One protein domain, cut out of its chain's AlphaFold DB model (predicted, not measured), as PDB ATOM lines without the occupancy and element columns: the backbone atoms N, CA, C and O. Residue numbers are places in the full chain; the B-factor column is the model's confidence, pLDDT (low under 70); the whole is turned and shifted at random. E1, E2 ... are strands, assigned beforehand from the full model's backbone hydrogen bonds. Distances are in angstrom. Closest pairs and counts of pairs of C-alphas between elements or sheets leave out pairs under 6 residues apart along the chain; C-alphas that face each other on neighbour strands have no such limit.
ATOM      1  N   LEU A  19     159.887 138.736 145.358       35.34
ATOM      2  CA  LEU A  19     161.117 138.358 146.064       35.34
ATOM      3  C   LEU A  19     162.148 139.474 145.878       35.34
ATOM      4  O   LEU A  19     162.738 139.599 144.796       35.34
ATOM      5  N   TYR A  20     162.368 140.275 146.920       42.91
ATOM      6  CA  TYR A  20     163.378 141.330 146.939       42.91
ATOM      7  C   TYR A  20     164.326 141.169 148.132       42.91
ATOM      8  O   TYR A  20     164.003 140.529 149.126       42.91
ATOM      9  N   VAL A  21     165.548 141.678 147.981       37.16
ATOM     10  CA  VAL A  21     166.576 141.681 149.028       37.16
ATOM     11  C   VAL A  21     167.029 143.131 149.170       37.16
ATOM     12  O   VAL A  21     167.864 143.569 148.370       37.16
ATOM     13  N   GLY A  22     166.455 143.845 150.142       37.59
ATOM     14  CA  GLY A  22     166.874 145.164 150.619       37.59
ATOM     15  C   GLY A  22     166.461 146.358 149.756       37.59
ATOM     16  O   GLY A  22     167.112 146.638 148.738       37.59
ATOM     17  N   GLY A  23     165.463 147.120 150.213       50.53
ATOM     18  CA  GLY A  23     165.215 148.523 149.851       50.53
ATOM     19  C   GLY A  23     163.756 148.906 149.562       50.53
ATOM     20  O   GLY A  23     162.957 148.063 149.184       50.53
ATOM     21  N   ILE A  24     163.480 150.220 149.643       48.59
ATOM     22  CA  ILE A  24     162.159 150.872 149.517       48.59
ATOM     23  C   ILE A  24     161.264 150.268 148.419       48.59
ATOM     24  O   ILE A  24     161.559 150.378 147.219       48.59
ATOM     25  N   THR A  25     160.113 149.747 148.820       63.84
ATOM     26  CA  THR A  25     159.085 149.116 147.988       63.84
ATOM     27  C   THR A  25     157.772 149.882 148.121       63.84
ATOM     28  O   THR A  25     157.246 150.090 149.203       63.84
ATOM     29  N   GLY A  26     157.227 150.341 146.991       60.72
ATOM     30  CA  GLY A  26     155.949 151.053 146.959       60.72
ATOM     31  C   GLY A  26     154.943 150.338 146.069       60.72
ATOM     32  O   GLY A  26     155.192 150.208 144.864       60.72
ATOM     33  N   THR A  27     153.815 149.901 146.626       68.44
ATOM     34  CA  THR A  27     152.719 149.268 145.880       68.44
ATOM     35  C   THR A  27     151.521 150.209 145.816       68.44
ATOM     36  O   THR A  27     151.203 150.951 146.744       68.44
ATOM     37  N   LYS A  28     150.872 150.242 144.648       71.19
ATOM     38  CA  LYS A  28     149.599 150.936 144.483       71.19
ATOM     39  C   LYS A  28     148.673 150.133 143.587       71.19
ATOM     40  O   LYS A  28     148.943 150.037 142.386       71.19
ATOM     41  N   THR A  29     147.587 149.645 144.158       66.06
ATOM     42  CA  THR A  29     146.578 148.802 143.504       66.06
ATOM     43  C   THR A  29     145.272 149.570 143.298       66.06
ATOM     44  O   THR A  29     145.087 150.685 143.800       66.06
ATOM     45  N   LEU A  30     144.424 149.047 142.410       68.75
ATOM     46  CA  LEU A  30     143.074 149.545 142.131       68.75
ATOM     47  C   LEU A  30     142.208 148.344 141.725       68.75
ATOM     48  O   LEU A  30     142.354 147.858 140.597       68.75
ATOM     49  N   GLY A  31     141.252 147.973 142.574       69.06
ATOM     50  CA  GLY A  31     140.515 146.710 142.470       69.06
ATOM     51  C   GLY A  31     141.267 145.566 143.145       69.06
ATOM     52  O   GLY A  31     142.281 145.828 143.766       69.06
ATOM     53  N   ASP A  32     140.746 144.355 142.985       75.19
ATOM     54  CA  ASP A  32     141.096 143.210 143.827       75.19
ATOM     55  C   ASP A  32     142.422 142.539 143.405       75.19
ATOM     56  O   ASP A  32     142.542 142.070 142.260       75.19
ATOM     57  N   ASP A  33     143.404 142.479 144.310       78.25
ATOM     58  CA  ASP A  33     144.735 141.893 144.111       78.25
ATOM     59  C   ASP A  33     145.189 141.029 145.323       78.25
ATOM     60  O   ASP A  33     144.979 141.383 146.475       78.25
ATOM     61  N   ASP A  34     145.922 139.934 145.056       80.56
ATOM     62  CA  ASP A  34     146.564 139.101 146.096       80.56
ATOM     63  C   ASP A  34     148.093 139.301 146.081       80.56
ATOM     64  O   ASP A  34     148.745 139.144 145.032       80.56
ATOM     65  N   TRP A  35     148.698 139.534 147.247       80.06
ATOM     66  CA  TRP A  35     150.128 139.797 147.416       80.06
ATOM     67  C   TRP A  35     150.821 138.828 148.384       80.06
ATOM     68  O   TRP A  35     150.307 138.474 149.437       80.06
ATOM     69  N   ASP A  36     152.049 138.430 148.026       81.38
ATOM     70  CA  ASP A  36     152.961 137.646 148.875       81.38
ATOM     71  C   ASP A  36     154.335 138.335 148.884       81.38
ATOM     72  O   ASP A  36     154.991 138.459 147.835       81.38
ATOM     73  N   ILE A  37     154.739 138.813 150.063       80.81
ATOM     74  CA  ILE A  37     156.006 139.504 150.314       80.81
ATOM     75  C   ILE A  37     156.878 138.646 151.227       80.81
ATOM     76  O   ILE A  37     156.478 138.237 152.317       80.81
ATOM     77  N   ASN A  38     158.125 138.425 150.805       82.81
ATOM     78  CA  ASN A  38     159.134 137.788 151.643       82.81
ATOM     79  C   ASN A  38     160.494 138.462 151.485       82.81
ATOM     80  O   ASN A  38     161.091 138.381 150.402       82.81
ATOM     81  N   THR A  39     160.988 139.084 152.554       79.94
ATOM     82  CA  THR A  39     162.251 139.829 152.531       79.94
ATOM     83  C   THR A  39     163.139 139.586 153.751       79.94
ATOM     84  O   THR A  39     162.775 138.901 154.710       79.94
ATOM     85  N   GLN A  40     164.389 140.045 153.635       81.88
ATOM     86  CA  GLN A  40     165.427 139.944 154.658       81.88
ATOM     87  C   GLN A  40     166.337 141.174 154.612       81.88
ATOM     88  O   GLN A  40     166.859 141.506 153.540       81.88
ATOM     89  N   GLY A  41     166.666 141.706 155.786       81.12
ATOM     90  CA  GLY A  41     167.413 142.951 155.952       81.12
ATOM     91  C   GLY A  41     166.477 144.146 156.072       81.12
ATOM     92  O   GLY A  41     165.283 143.950 156.222       81.12
ATOM     93  N   ASP A  42     167.051 145.342 156.029       82.50
ATOM     94  CA  ASP A  42     166.307 146.573 156.284       82.50
ATOM     95  C   ASP A  42     165.465 146.965 155.052       82.50
ATOM     96  O   ASP A  42     166.030 147.153 153.957       82.50
ATOM     97  N   ASP A  43     164.146 147.091 155.213       80.81
ATOM     98  CA  ASP A  43     163.201 147.427 154.144       80.81
ATOM     99  C   ASP A  43     162.218 148.540 154.558       80.81
ATOM    100  O   ASP A  43     161.739 148.584 155.680       80.81
ATOM    101  N   ASP A  44     161.852 149.409 153.605       83.19
ATOM    102  CA  ASP A  44     160.793 150.410 153.813       83.19
ATOM    103  C   ASP A  44     159.641 150.118 152.839       83.19
ATOM    104  O   ASP A  44     159.849 150.072 151.619       83.19
ATOM    105  N   TRP A  45     158.416 150.003 153.329       83.12
ATOM    106  CA  TRP A  45     157.222 149.682 152.554       83.12
ATOM    107  C   TRP A  45     156.231 150.849 152.538       83.12
ATOM    108  O   TRP A  45     155.857 151.386 153.572       83.12
ATOM    109  N   ASP A  46     155.761 151.232 151.348       85.19
ATOM    110  CA  ASP A  46     154.655 152.183 151.160       85.19
ATOM    111  C   ASP A  46     153.529 151.515 150.360       85.19
ATOM    112  O   ASP A  46     153.597 151.423 149.126       85.19
ATOM    113  N   ILE A  47     152.493 151.050 151.053       86.00
ATOM    114  CA  ILE A  47     151.367 150.328 150.460       86.00
ATOM    115  C   ILE A  47     150.147 151.244 150.390       86.00
ATOM    116  O   ILE A  47     149.711 151.829 151.381       86.00
ATOM    117  N   LYS A  48     149.588 151.403 149.185       85.56
ATOM    118  CA  LYS A  48     148.367 152.184 148.951       85.56
ATOM    119  C   LYS A  48     147.349 151.393 148.139       85.56
ATOM    120  O   LYS A  48     147.455 151.370 146.908       85.56
ATOM    121  N   THR A  49     146.340 150.847 148.792       81.38
ATOM    122  CA  THR A  49     145.303 150.023 148.162       81.38
ATOM    123  C   THR A  49     143.995 150.795 148.001       81.38
ATOM    124  O   THR A  49     143.750 151.828 148.636       81.38
ATOM    125  N   GLN A  50     143.187 150.366 147.034       84.88
ATOM    126  CA  GLN A  50     141.798 150.795 146.903       84.88
ATOM    127  C   GLN A  50     141.023 149.701 146.165       84.88
ATOM    128  O   GLN A  50     141.077 149.637 144.929       84.88
ATOM    129  N   GLY A  51     140.259 148.906 146.895       83.69
ATOM    130  CA  GLY A  51     139.640 147.683 146.394       83.69
ATOM    131  C   GLY A  51     139.594 146.649 147.506       83.69
ATOM    132  O   GLY A  51     139.631 147.054 148.661       83.69
ATOM    133  N   ASP A  52     139.520 145.382 147.122       87.38
ATOM    134  CA  ASP A  52     139.509 144.274 148.068       87.38
ATOM    135  C   ASP A  52     140.834 143.499 147.898       87.38
ATOM    136  O   ASP A  52     140.971 142.771 146.912       87.38
ATOM    137  N   ASP A  53     141.832 143.711 148.761       85.62
ATOM    138  CA  ASP A  53     143.183 143.142 148.605       85.62
ATOM    139  C   ASP A  53     143.574 142.164 149.733       85.62
ATOM    140  O   ASP A  53     143.415 142.455 150.915       85.62
ATOM    141  N   ASP A  54     144.220 141.048 149.373       88.00
ATOM    142  CA  ASP A  54     144.763 140.063 150.326       88.00
ATOM    143  C   ASP A  54     146.302 140.165 150.403       88.00
ATOM    144  O   ASP A  54     146.994 140.086 149.380       88.00
ATOM    145  N   TRP A  55     146.882 140.239 151.605       88.12
ATOM    146  CA  TRP A  55     148.333 140.337 151.835       88.12
ATOM    147  C   TRP A  55     148.870 139.240 152.772       88.12
ATOM    148  O   TRP A  55     148.466 139.133 153.926       88.12
ATOM    149  N   ASP A  56     149.870 138.467 152.322       88.81
ATOM    150  CA  ASP A  56     150.727 137.624 153.185       88.81
ATOM    151  C   ASP A  56     152.156 138.184 153.198       88.81
ATOM    152  O   ASP A  56     152.844 138.225 152.173       88.81
ATOM    153  N   ILE A  57     152.621 138.614 154.369       88.94
ATOM    154  CA  ILE A  57     153.895 139.309 154.541       88.94
ATOM    155  C   ILE A  57     154.771 138.564 155.540       88.94
ATOM    156  O   ILE A  57     154.370 138.253 156.664       88.94
ATOM    157  N   LYS A  58     156.012 138.282 155.134       89.50
ATOM    158  CA  LYS A  58     157.038 137.698 156.000       89.50
ATOM    159  C   LYS A  58     158.353 138.445 155.872       89.50
ATOM    160  O   LYS A  58     159.023 138.320 154.848       89.50
ATOM    161  N   THR A  59     158.782 139.111 156.929       87.44
ATOM    162  CA  THR A  59     160.039 139.859 156.919       87.44
ATOM    163  C   THR A  59     160.957 139.467 158.068       87.44
ATOM    164  O   THR A  59     160.576 138.782 159.027       87.44
ATOM    165  N   GLN A  60     162.234 139.793 157.900       88.50
ATOM    166  CA  GLN A  60     163.258 139.576 158.908       88.50
ATOM    167  C   GLN A  60     164.339 140.649 158.764       88.50
ATOM    168  O   GLN A  60     165.241 140.503 157.934       88.50
ATOM    169  N   GLY A  61     164.316 141.648 159.629       88.94
ATOM    170  CA  GLY A  61     165.185 142.815 159.561       88.94
ATOM    171  C   GLY A  61     164.536 143.979 160.286       88.94
ATOM    172  O   GLY A  61     163.617 143.741 161.060       88.94
ATOM    173  N   ASP A  62     165.051 145.178 160.045       90.38
ATOM    174  CA  ASP A  62     164.443 146.403 160.555       90.38
ATOM    175  C   ASP A  62     163.498 146.929 159.457       90.38
ATOM    176  O   ASP A  62     163.982 147.230 158.360       90.38
ATOM    177  N   ASP A  63     162.186 146.981 159.698       89.25
ATOM    178  CA  ASP A  63     161.199 147.301 158.659       89.25
ATOM    179  C   ASP A  63     160.332 148.528 158.997       89.25
ATOM    180  O   ASP A  63     159.681 148.581 160.036       89.25
ATOM    181  N   ASP A  64     160.222 149.472 158.060       92.56
ATOM    182  CA  ASP A  64     159.304 150.617 158.164       92.56
ATOM    183  C   ASP A  64     158.081 150.400 157.253       92.56
ATOM    184  O   ASP A  64     158.229 150.231 156.041       92.56
ATOM    185  N   TRP A  65     156.857 150.490 157.774       92.81
ATOM    186  CA  TRP A  65     155.605 150.288 157.033       92.81
ATOM    187  C   TRP A  65     154.711 151.538 157.042       92.81
ATOM    188  O   TRP A  65     154.235 151.972 158.083       92.81
ATOM    189  N   ASP A  66     154.394 152.085 155.864       94.81
ATOM    190  CA  ASP A  66     153.320 153.072 155.656       94.81
ATOM    191  C   ASP A  66     152.197 152.431 154.834       94.81
ATOM    192  O   ASP A  66     152.315 152.275 153.613       94.81
ATOM    193  N   TRP A  75     145.012 141.038 155.940       97.19
ATOM    194  CA  TRP A  75     146.461 141.051 156.197       97.19
ATOM    195  C   TRP A  75     146.919 139.925 157.145       97.19
ATOM    196  O   TRP A  75     146.540 139.883 158.312       97.19
ATOM    197  N   ASP A  76     147.829 139.047 156.693       97.81
ATOM    198  CA  ASP A  76     148.615 138.130 157.547       97.81
ATOM    199  C   ASP A  76     150.090 138.545 157.539       97.81
ATOM    200  O   ASP A  76     150.816 138.339 156.562       97.81
ATOM    201  N   ILE A  77     150.556 139.095 158.659       96.69
ATOM    202  CA  ILE A  77     151.889 139.683 158.785       96.69
ATOM    203  C   ILE A  77     152.713 138.926 159.822       96.69
ATOM    204  O   ILE A  77     152.293 138.682 160.958       96.69
ATOM    205  N   LYS A  78     153.939 138.556 159.441       97.62
ATOM    206  CA  LYS A  78     154.930 137.952 160.335       97.62
ATOM    207  C   LYS A  78     156.278 138.633 160.186       97.62
ATOM    208  O   LYS A  78     156.964 138.414 159.189       97.62
ATOM    209  N   THR A  79     156.708 139.327 161.223       95.12
ATOM    210  CA  THR A  79     157.985 140.037 161.223       95.12
ATOM    211  C   THR A  79     158.921 139.505 162.301       95.12
ATOM    212  O   THR A  79     158.530 138.817 163.260       95.12
ATOM    213  N   GLN A  80     160.215 139.738 162.099       96.50
ATOM    214  CA  GLN A  80     161.228 139.457 163.102       96.50
ATOM    215  C   GLN A  80     162.388 140.450 162.996       96.50
ATOM    216  O   GLN A  80     163.365 140.185 162.288       96.50
ATOM    217  N   GLY A  81     162.332 141.467 163.837       94.25
ATOM    218  CA  GLY A  81     163.315 142.524 164.022       94.25
ATOM    219  C   GLY A  81     162.589 143.738 164.583       94.25
ATOM    220  O   GLY A  81     161.585 143.524 165.258       94.25
ATOM    221  N   ASP A  82     163.126 144.929 164.356       95.19
ATOM    222  CA  ASP A  82     162.529 146.164 164.863       95.19
ATOM    223  C   ASP A  82     161.609 146.743 163.774       95.19
ATOM    224  O   ASP A  82     162.067 146.913 162.642       95.19
ATOM    225  N   ASP A  83     160.339 147.009 164.082       96.06
ATOM    226  CA  ASP A  83     159.350 147.415 163.075       96.06
ATOM    227  C   ASP A  83     158.614 148.720 163.439       96.06
ATOM    228  O   ASP A  83     158.026 148.835 164.514       96.06
ATOM    229  N   ASP A  84     158.536 149.664 162.498       97.88
ATOM    230  CA  ASP A  84     157.722 150.882 162.625       97.88
ATOM    231  C   ASP A  84     156.478 150.786 161.722       97.88
ATOM    232  O   ASP A  84     156.586 150.602 160.509       97.88
ATOM    233  N   TRP A  85     155.278 150.990 162.270       98.06
ATOM    234  CA  TRP A  85     154.003 150.893 161.547       98.06
ATOM    235  C   TRP A  85     153.211 152.211 161.574       98.06
ATOM    236  O   TRP A  85     152.782 152.669 162.629       98.06
ATOM    237  N   ASP A  86     152.923 152.796 160.406       98.50
ATOM    238  CA  ASP A  86     151.901 153.842 160.208       98.50
ATOM    239  C   ASP A  86     150.766 153.282 159.343       98.50
ATOM    240  O   ASP A  86     150.883 153.187 158.118       98.50
ATOM    241  N   ILE A  87     149.646 152.932 159.977       98.31
ATOM    242  CA  ILE A  87     148.503 152.309 159.309       98.31
ATOM    243  C   ILE A  87     147.314 153.267 159.295       98.31
ATOM    244  O   ILE A  87     146.883 153.804 160.319       98.31
ATOM    245  N   LYS A  88     146.757 153.490 158.102       98.31
ATOM    246  CA  LYS A  88     145.538 154.277 157.903       98.31
ATOM    247  C   LYS A  88     144.532 153.517 157.061       98.31
ATOM    248  O   LYS A  88     144.692 153.458 155.842       98.31
ATOM    249  N   THR A  89     143.460 153.067 157.690       96.50
ATOM    250  CA  THR A  89     142.413 152.301 157.021       96.50
ATOM    251  C   THR A  89     141.136 153.107 156.855       96.50
ATOM    252  O   THR A  89     140.860 154.087 157.569       96.50
ATOM    253  N   LYS A  90     140.366 152.732 155.835       96.75
ATOM    254  CA  LYS A  90     139.000 153.209 155.663       96.75
ATOM    255  C   LYS A  90     138.167 152.196 154.881       96.75
ATOM    256  O   LYS A  90     138.076 152.312 153.651       96.75
ATOM    257  N   GLY A  91     137.456 151.354 155.608       94.31
ATOM    258  CA  GLY A  91     136.599 150.302 155.084       94.31
ATOM    259  C   GLY A  91     136.506 149.187 156.113       94.31
ATOM    260  O   GLY A  91     136.411 149.526 157.286       94.31
ATOM    261  N   ASP A  92     136.506 147.937 155.679       96.19
ATOM    262  CA  ASP A  92     136.367 146.787 156.571       96.19
ATOM    263  C   ASP A  92     137.614 145.898 156.393       96.19
ATOM    264  O   ASP A  92     137.666 145.108 155.452       96.19
ATOM    265  N   ASP A  93     138.630 146.060 157.249       96.69
ATOM    266  CA  ASP A  93     139.918 145.357 157.126       96.69
ATOM    267  C   ASP A  93     140.162 144.343 158.268       96.69
ATOM    268  O   ASP A  93     139.978 144.660 159.445       96.69
ATOM    269  N   ASP A  94     140.701 143.161 157.944       98.31
ATOM    270  CA  ASP A  94     141.104 142.134 158.920       98.31
ATOM    271  C   ASP A  94     142.641 142.047 159.033       98.31
ATOM    272  O   ASP A  94     143.352 141.836 158.048       98.31
ATOM    273  N   TRP A  95     143.183 142.110 160.253       98.56
ATOM    274  CA  TRP A  95     144.630 142.067 160.518       98.56
ATOM    275  C   TRP A  95     145.028 140.939 161.490       98.56
ATOM    276  O   TRP A  95     144.678 140.966 162.670       98.56
ATOM    277  N   ASP A  96     145.851 139.976 161.047       98.75
ATOM    278  CA  ASP A  96     146.580 139.020 161.909       98.75
ATOM    279  C   ASP A  96     148.082 139.320 161.875       98.75
ATOM    280  O   ASP A  96     148.800 138.955 160.940       98.75
ATOM    281  N   ILE A  97     148.580 139.941 162.943       98.44
ATOM    282  CA  ILE A  97     149.967 140.396 163.036       98.44
ATOM    283  C   ILE A  97     150.715 139.604 164.105       98.44
ATOM    284  O   ILE A  97     150.286 139.469 165.256       98.44
ATOM    285  N   LYS A  98     151.889 139.083 163.740       98.56
ATOM    286  CA  LYS A  98     152.825 138.450 164.673       98.56
ATOM    287  C   LYS A  98     154.215 139.039 164.522       98.56
ATOM    288  O   LYS A  98     154.916 138.711 163.567       98.56
ATOM    289  N   THR A  99     154.649 139.767 165.534       97.06
ATOM    290  CA  THR A  99     155.962 140.405 165.549       97.06
ATOM    291  C   THR A  99     156.869 139.803 166.615       97.06
ATOM    292  O   THR A  99     156.451 139.103 167.559       97.06
ATOM    293  N   LYS A 100     158.170 140.008 166.427       97.50
ATOM    294  CA  LYS A 100     159.184 139.656 167.415       97.50
ATOM    295  C   LYS A 100     160.405 140.560 167.266       97.50
ATOM    296  O   LYS A 100     161.395 140.151 166.649       97.50
ATOM    297  N   GLY A 101     160.362 141.642 168.012       94.75
ATOM    298  CA  GLY A 101     161.413 142.609 168.290       94.75
ATOM    299  C   GLY A 101     160.734 143.817 168.910       94.75
ATOM    300  O   GLY A 101     159.708 143.610 169.563       94.75
ATOM    301  N   ASP A 102     161.332 144.991 168.768       95.50
ATOM    302  CA  ASP A 102     160.757 146.221 169.300       95.50
ATOM    303  C   ASP A 102     159.877 146.866 168.213       95.50
ATOM    304  O   ASP A 102     160.342 147.011 167.083       95.50
ATOM    305  N   ASP A 103     158.629 147.215 168.537       97.19
ATOM    306  CA  ASP A 103     157.656 147.686 167.541       97.19
ATOM    307  C   ASP A 103     156.998 149.025 167.930       97.19
ATOM    308  O   ASP A 103     156.430 149.152 169.018       97.19
ATOM    309  N   ASP A 104     156.951 149.986 167.006       98.38
ATOM    310  CA  ASP A 104     156.201 151.241 167.169       98.38
ATOM    311  C   ASP A 104     154.959 151.249 166.258       98.38
ATOM    312  O   ASP A 104     155.048 151.060 165.044       98.38
ATOM    313  N   TRP A 105     153.781 151.535 166.817       98.38
ATOM    314  CA  TRP A 105     152.497 151.508 166.104       98.38
ATOM    315  C   TRP A 105     151.776 152.865 166.145       98.38
ATOM    316  O   TRP A 105     151.373 153.331 167.210       98.38
ATOM    317  N   ASP A 106     151.505 153.468 164.981       98.69
ATOM    318  CA  ASP A 106     150.528 154.553 164.785       98.69
ATOM    319  C   ASP A 106     149.387 154.059 163.887       98.69
ATOM    320  O   ASP A 106     149.533 153.942 162.669       98.69
ATOM    321  N   ILE A 107     148.226 153.793 164.486       98.38
ATOM    322  CA  ILE A 107     147.080 153.217 163.781       98.38
ATOM    323  C   ILE A 107     145.900 154.187 163.796       98.38
ATOM    324  O   ILE A 107     145.447 154.660 164.843       98.38
ATOM    325  N   LYS A 108     145.367 154.488 162.608       98.31
ATOM    326  CA  LYS A 108     144.172 155.316 162.423       98.31
ATOM    327  C   LYS A 108     143.173 154.636 161.506       98.31
ATOM    328  O   LYS A 108     143.317 154.703 160.287       98.31
ATOM    329  N   THR A 109     142.108 154.125 162.088       96.31
ATOM    330  CA  THR A 109     141.079 153.380 161.369       96.31
ATOM    331  C   THR A 109     139.759 154.145 161.333       96.31
ATOM    332  O   THR A 109     139.459 155.006 162.176       96.31
ATOM    333  N   GLN A 110     138.989 153.911 160.273       94.94
ATOM    334  CA  GLN A 110     137.622 154.399 160.157       94.94
ATOM    335  C   GLN A 110     136.776 153.401 159.362       94.94
ATOM    336  O   GLN A 110     136.652 153.548 158.140       94.94
ATOM    337  N   GLY A 111     136.097 152.515 160.078       91.38
ATOM    338  CA  GLY A 111     135.213 151.511 159.509       91.38
ATOM    339  C   GLY A 111     134.945 150.399 160.513       91.38
ATOM    340  O   GLY A 111     134.779 150.730 161.685       91.38
ATOM    341  N   ASP A 112     134.844 149.163 160.038       94.44
ATOM    342  CA  ASP A 112     134.601 147.986 160.871       94.44
ATOM    343  C   ASP A 112     135.809 147.026 160.736       94.44
ATOM    344  O   ASP A 112     135.708 146.003 160.060       94.44
ATOM    345  N   ASP A 113     136.957 147.383 161.332       95.94
ATOM    346  CA  ASP A 113     138.204 146.604 161.242       95.94
ATOM    347  C   ASP A 113     138.389 145.637 162.432       95.94
ATOM    348  O   ASP A 113     138.176 146.015 163.591       95.94
ATOM    349  N   ASP A 114     138.909 144.432 162.169       97.94
ATOM    350  CA  ASP A 114     139.258 143.429 163.186       97.94
ATOM    351  C   ASP A 114     140.786 143.252 163.301       97.94
ATOM    352  O   ASP A 114     141.489 142.986 162.326       97.94
ATOM    353  N   TRP A 115     141.325 143.306 164.525       98.38
ATOM    354  CA  TRP A 115     142.767 143.195 164.789       98.38
ATOM    355  C   TRP A 115     143.107 142.068 165.784       98.38
ATOM    356  O   TRP A 115     142.736 142.131 166.957       98.38
ATOM    357  N   ASP A 116     143.901 141.066 165.374       98.62
ATOM    358  CA  ASP A 116     144.577 140.092 166.259       98.62
ATOM    359  C   ASP A 116     146.096 140.289 166.197       98.62
ATOM    360  O   ASP A 116     146.776 139.805 165.288       98.62
ATOM    361  N   ILE A 117     146.652 140.957 167.209       98.19
ATOM    362  CA  ILE A 117     148.080 141.284 167.256       98.19
ATOM    363  C   ILE A 117     148.768 140.504 168.375       98.19
ATOM    364  O   ILE A 117     148.345 140.490 169.536       98.19
ATOM    365  N   LYS A 118     149.870 139.829 168.038       98.12
ATOM    366  CA  LYS A 118     150.735 139.136 168.998       98.12
ATOM    367  C   LYS A 118     152.169 139.611 168.862       98.12
ATOM    368  O   LYS A 118     152.867 139.187 167.943       98.12
ATOM    369  N   THR A 119     152.630 140.349 169.854       96.19
ATOM    370  CA  THR A 119     153.983 140.897 169.876       96.19
ATOM    371  C   THR A 119     154.848 140.225 170.934       96.19
ATOM    372  O   THR A 119     154.383 139.585 171.900       96.19
ATOM    373  N   LYS A 120     156.160 140.307 170.727       96.62
ATOM    374  CA  LYS A 120     157.146 139.851 171.701       96.62
ATOM    375  C   LYS A 120     158.436 140.667 171.607       96.62
ATOM    376  O   LYS A 120     159.463 140.125 171.180       96.62
ATOM    377  N   GLY A 121     158.384 141.844 172.192       93.38
ATOM    378  CA  GLY A 121     159.492 142.706 172.579       93.38
ATOM    379  C   GLY A 121     158.895 143.903 173.294       93.38
ATOM    380  O   GLY A 121     157.898 143.702 173.994       93.38
ATOM    381  N   ASP A 122     159.531 145.058 173.180       93.62
ATOM    382  CA  ASP A 122     159.006 146.297 173.743       93.62
ATOM    383  C   ASP A 122     158.179 147.022 172.669       93.62
ATOM    384  O   ASP A 122     158.659 147.170 171.548       93.62
ATOM    385  N   ASP A 123     156.956 147.448 172.999       95.25
ATOM    386  CA  ASP A 123     156.034 148.018 172.006       95.25
ATOM    387  C   ASP A 123     155.442 149.373 172.440       95.25
ATOM    388  O   ASP A 123     154.888 149.488 173.539       95.25
ATOM    389  N   ASP A 124     155.428 150.365 171.550       97.56
ATOM    390  CA  ASP A 124     154.718 151.635 171.761       97.56
ATOM    391  C   ASP A 124     153.503 151.747 170.824       97.56
ATOM    392  O   ASP A 124     153.591 151.533 169.619       97.56
ATOM    393  N   TRP A 125     152.345 152.134 171.370       97.56
ATOM    394  CA  TRP A 125     151.079 152.188 170.626       97.56
ATOM    395  C   TRP A 125     150.396 153.563 170.699       97.56
ATOM    396  O   TRP A 125     150.049 154.030 171.787       97.56
ATOM    397  N   ASP A 126     150.089 154.174 169.548       98.25
ATOM    398  CA  ASP A 126     149.125 155.278 169.374       98.25
ATOM    399  C   ASP A 126     147.995 154.818 168.445       98.25
ATOM    400  O   ASP A 126     148.160 154.721 167.229       98.25
ATOM    401  N   ILE A 127     146.826 154.521 169.016       97.00
ATOM    402  CA  ILE A 127     145.688 153.985 168.267       97.00
ATOM    403  C   ILE A 127     144.505 154.944 168.316       97.00
ATOM    404  O   ILE A 127     144.052 155.388 169.380       97.00
ATOM    405  N   LYS A 128     143.936 155.225 167.144       97.31
ATOM    406  CA  LYS A 128     142.713 155.999 166.997       97.31
ATOM    407  C   LYS A 128     141.725 155.326 166.050       97.31
ATOM    408  O   LYS A 128     141.877 155.430 164.836       97.31
ATOM    409  N   THR A 129     140.660 154.781 166.620       94.38
ATOM    410  CA  THR A 129     139.720 153.895 165.925       94.38
ATOM    411  C   THR A 129     138.285 154.399 165.939       94.38
ATOM    412  O   THR A 129     137.932 155.289 166.736       94.38
ATOM    413  N   GLN A 130     137.467 153.872 165.023       93.62
ATOM    414  CA  GLN A 130     136.043 154.174 164.981       93.62
ATOM    415  C   GLN A 130     135.184 153.031 164.413       93.62
ATOM    416  O   GLN A 130     134.681 153.188 163.299       93.62
ATOM    417  N   GLY A 131     134.888 152.022 165.237       88.69
ATOM    418  CA  GLY A 131     134.029 150.879 164.891       88.69
ATOM    419  C   GLY A 131     134.740 149.526 164.909       88.69
ATOM    420  O   GLY A 131     134.237 148.593 164.304       88.69
ATOM    421  N   ASP A 132     135.867 149.419 165.614       93.69
ATOM    422  CA  ASP A 132     136.843 148.350 165.396       93.69
ATOM    423  C   ASP A 132     136.966 147.409 166.610       93.69
ATOM    424  O   ASP A 132     136.883 147.857 167.764       93.69
ATOM    425  N   ASP A 133     137.243 146.127 166.360       95.56
ATOM    426  CA  ASP A 133     137.454 145.097 167.384       95.56
ATOM    427  C   ASP A 133     138.939 144.700 167.488       95.56
ATOM    428  O   ASP A 133     139.636 144.471 166.503       95.56
ATOM    429  N   TRP A 134     139.444 144.588 168.721       96.88
ATOM    430  CA  TRP A 134     140.872 144.391 168.994       96.88
ATOM    431  C   TRP A 134     141.144 143.263 170.001       96.88
ATOM    432  O   TRP A 134     140.659 143.292 171.135       96.88
ATOM    433  N   ASP A 135     142.018 142.313 169.654       97.88
ATOM    434  CA  ASP A 135     142.639 141.329 170.558       97.88
ATOM    435  C   ASP A 135     144.169 141.435 170.475       97.88
ATOM    436  O   ASP A 135     144.807 140.869 169.586       97.88
ATOM    437  N   ILE A 136     144.779 142.123 171.444       96.75
ATOM    438  CA  ILE A 136     146.231 142.317 171.488       96.75
ATOM    439  C   ILE A 136     146.856 141.508 172.626       96.75
ATOM    440  O   ILE A 136     146.466 141.594 173.797       96.75
ATOM    441  N   LYS A 137     147.879 140.714 172.306       97.06
ATOM    442  CA  LYS A 137     148.660 139.934 173.274       97.06
ATOM    443  C   LYS A 137     150.135 140.275 173.159       97.06
ATOM    444  O   LYS A 137     150.818 139.755 172.281       97.06
ATOM    445  N   THR A 138     150.640 141.010 174.133       93.62
ATOM    446  CA  THR A 138     152.041 141.427 174.163       93.62
ATOM    447  C   THR A 138     152.847 140.648 175.197       93.62
ATOM    448  O   THR A 138     152.331 140.048 176.162       93.62
ATOM    449  N   LYS A 139     154.165 140.632 174.994       94.69
ATOM    450  CA  LYS A 139     155.113 140.114 175.976       94.69
ATOM    451  C   LYS A 139     156.430 140.898 175.967       94.69
ATOM    452  O   LYS A 139     157.467 140.329 175.601       94.69
ATOM    453  N   GLY A 140     156.391 142.079 176.560       90.94
ATOM    454  CA  GLY A 140     157.546 142.840 177.020       90.94
ATOM    455  C   GLY A 140     157.089 144.034 177.842       90.94
ATOM    456  O   GLY A 140     156.197 143.868 178.690       90.94
ATOM    457  N   ASP A 141     157.763 145.161 177.660       91.69
ATOM    458  CA  ASP A 141     157.352 146.447 178.205       91.69
ATOM    459  C   ASP A 141     156.579 147.214 177.120       91.69
ATOM    460  O   ASP A 141     157.129 147.462 176.056       91.69
ATOM    461  N   ASP A 142     155.320 147.583 177.389       91.88
ATOM    462  CA  ASP A 142     154.479 148.254 176.390       91.88
ATOM    463  C   ASP A 142     153.835 149.538 176.940       91.88
ATOM    464  O   ASP A 142     153.290 149.529 178.056       91.88
ATOM    465  N   ASP A 143     153.823 150.605 176.136       94.62
ATOM    466  CA  ASP A 143     153.138 151.874 176.413       94.62
ATOM    467  C   ASP A 143     151.995 152.134 175.407       94.62
ATOM    468  O   ASP A 143     152.048 151.761 174.241       94.62
ATOM    469  N   TRP A 144     150.913 152.776 175.876       94.00
ATOM    470  CA  TRP A 144     149.652 152.892 175.124       94.00
ATOM    471  C   TRP A 144     149.023 154.297 175.195       94.00
ATOM    472  O   TRP A 144     148.775 154.820 176.289       94.00
ATOM    473  N   ASP A 145     148.629 154.856 174.047       96.75
ATOM    474  CA  ASP A 145     147.651 155.947 173.887       96.75
ATOM    475  C   ASP A 145     146.520 155.485 172.952       96.75
ATOM    476  O   ASP A 145     146.709 155.342 171.752       96.75
ATOM    477  N   ILE A 146     145.320 155.253 173.499       93.81
ATOM    478  CA  ILE A 146     144.167 154.750 172.735       93.81
ATOM    479  C   ILE A 146     143.020 155.766 172.769       93.81
ATOM    480  O   ILE A 146     142.593 156.228 173.837       93.81
ATOM    481  N   LYS A 147     142.473 156.093 171.592       94.25
ATOM    482  CA  LYS A 147     141.307 156.970 171.405       94.25
ATOM    483  C   LYS A 147     140.274 156.329 170.482       94.25
ATOM    484  O   LYS A 147     140.378 156.431 169.267       94.25
ATOM    485  N   THR A 148     139.214 155.805 171.076       90.56
ATOM    486  CA  THR A 148     138.135 155.097 170.377       90.56
ATOM    487  C   THR A 148     136.872 155.956 170.247       90.56
ATOM    488  O   THR A 148     136.626 156.866 171.057       90.56
ATOM    489  N   GLN A 149     136.067 155.712 169.211       86.69
ATOM    490  CA  GLN A 149     134.764 156.342 169.002       86.69
ATOM    491  C   GLN A 149     133.802 155.377 168.313       86.69
ATOM    492  O   GLN A 149     133.974 155.077 167.152       86.69
ATOM    493  N   GLY A 150     132.673 155.055 168.935       85.44
ATOM    494  CA  GLY A 150     131.696 154.157 168.315       85.44
ATOM    495  C   GLY A 150     131.583 152.877 169.117       85.44
ATOM    496  O   GLY A 150     131.746 152.918 170.339       85.44
ATOM    497  N   ASP A 151     131.232 151.793 168.439       86.75
ATOM    498  CA  ASP A 151     131.032 150.481 169.045       86.75
ATOM    499  C   ASP A 151     132.322 149.649 168.909       86.75
ATOM    500  O   ASP A 151     132.312 148.637 168.231       86.75
ATOM    501  N   ASP A 152     133.419 150.101 169.533       89.31
ATOM    502  CA  ASP A 152     134.711 149.388 169.549       89.31
ATOM    503  C   ASP A 152     134.785 148.361 170.715       89.31
ATOM    504  O   ASP A 152     134.441 148.718 171.856       89.31
ATOM    505  N   ASP A 153     135.292 147.138 170.491       92.62
ATOM    506  CA  ASP A 153     135.627 146.145 171.539       92.62
ATOM    507  C   ASP A 153     137.148 145.914 171.660       92.62
ATOM    508  O   ASP A 153     137.891 145.951 170.687       92.62
ATOM    509  N   TRP A 154     137.638 145.699 172.886       92.50
ATOM    510  CA  TRP A 154     139.074 145.622 173.184       92.50
ATOM    511  C   TRP A 154     139.410 144.550 174.225       92.50
ATOM    512  O   TRP A 154     138.937 144.587 175.368       92.50
TER     513      TRP A 154
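AT A GLANCE: This is residues 19 to 66 and 75 to 154 of the 167 residues of an uncharacterized protein of Stichopus japonicus (UniProt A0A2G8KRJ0). The chain is wound in stacked turns, a flattened solenoid: each turn runs along one wall in one strand and folds back along the other wall in the next. The two walls are parallel sheets face to face, E1 E3 E5 E7 E9 E11 E13 and E2 E4 E6 E8 E10 E12, each in that order and only mildly twisted, with tight links along both rims and a cut between E5 and E6. The printed part has 128 residues with no named helix and thirteen named strands, E1 to E13 along the chain, and the class is all strand. The whole is compact, with a radius of gyration of the C-alphas of 14.2 A, yet flat, spanning 41 by 38 by 17 A.

HOW THE PARTS SIT: The larger sheet holds E1, residues 25 to 28; E3, 43 to 48; E5, 63 to 66; E7, 83 to 88; E9, 103 to 108; E11, 123 to 129; and E13, 142 to 148. Its neighbours are parallel, and E1 and E13 are its edge strands. Between E7 and E9, at 3 degrees, N 85 and O 104 are 2.8 A apart, within hydrogen-bond range. Between E11 and E13, also at 3 degrees, N 145 and O 125 are 2.8 A apart, within that range. The widest angle is 17 degrees, between E3 and E5, where N 45 and O 64 are 2.7 A apart. The other sheet, also parallel, holds E2, residues 34 to 38; E4, 54 to 58; E6, 75 to 78; E8, 94 to 98; E10, 114 to 118; and E12, 133 to 138. Its edge strands are E2 and E12. Between E8 and E10, at 3 degrees, N 95 and O 114 are 2.8 A apart, within hydrogen-bond range. Residues 133 to 134 of E12 also form a short parallel pairing with residues 153 to 154. Across the two sheets, E7 and E8 are apart, while E11 and E12 are only just apart, their closest C-alphas being 8.0 A from each other. E12 and E13 meet only through their link.

IN THESE COORDINATES: E13 is 18.7 A from first to last C-alpha, E11 18.4 A, E12 16.5 A, E3 16.4 A, and E7 and E9 16.3 A each. E1 begins at C-alpha 25, (159.085, 149.116, 147.988). E13 ends at C-alpha 148, (138.135, 155.097, 170.377).

THE WHOLE: The C-alphas farthest apart, those of Val 21 and Gly 150, are 41.8 A apart. Residues 67 to 74 are not printed, and C-alphas 66 and 75 are 13.9 A apart across this cut. The links printed whole are tight. The mean pLDDT of the printed part is 88.6; residues 19 to 27 and 29 to 31 are under 70.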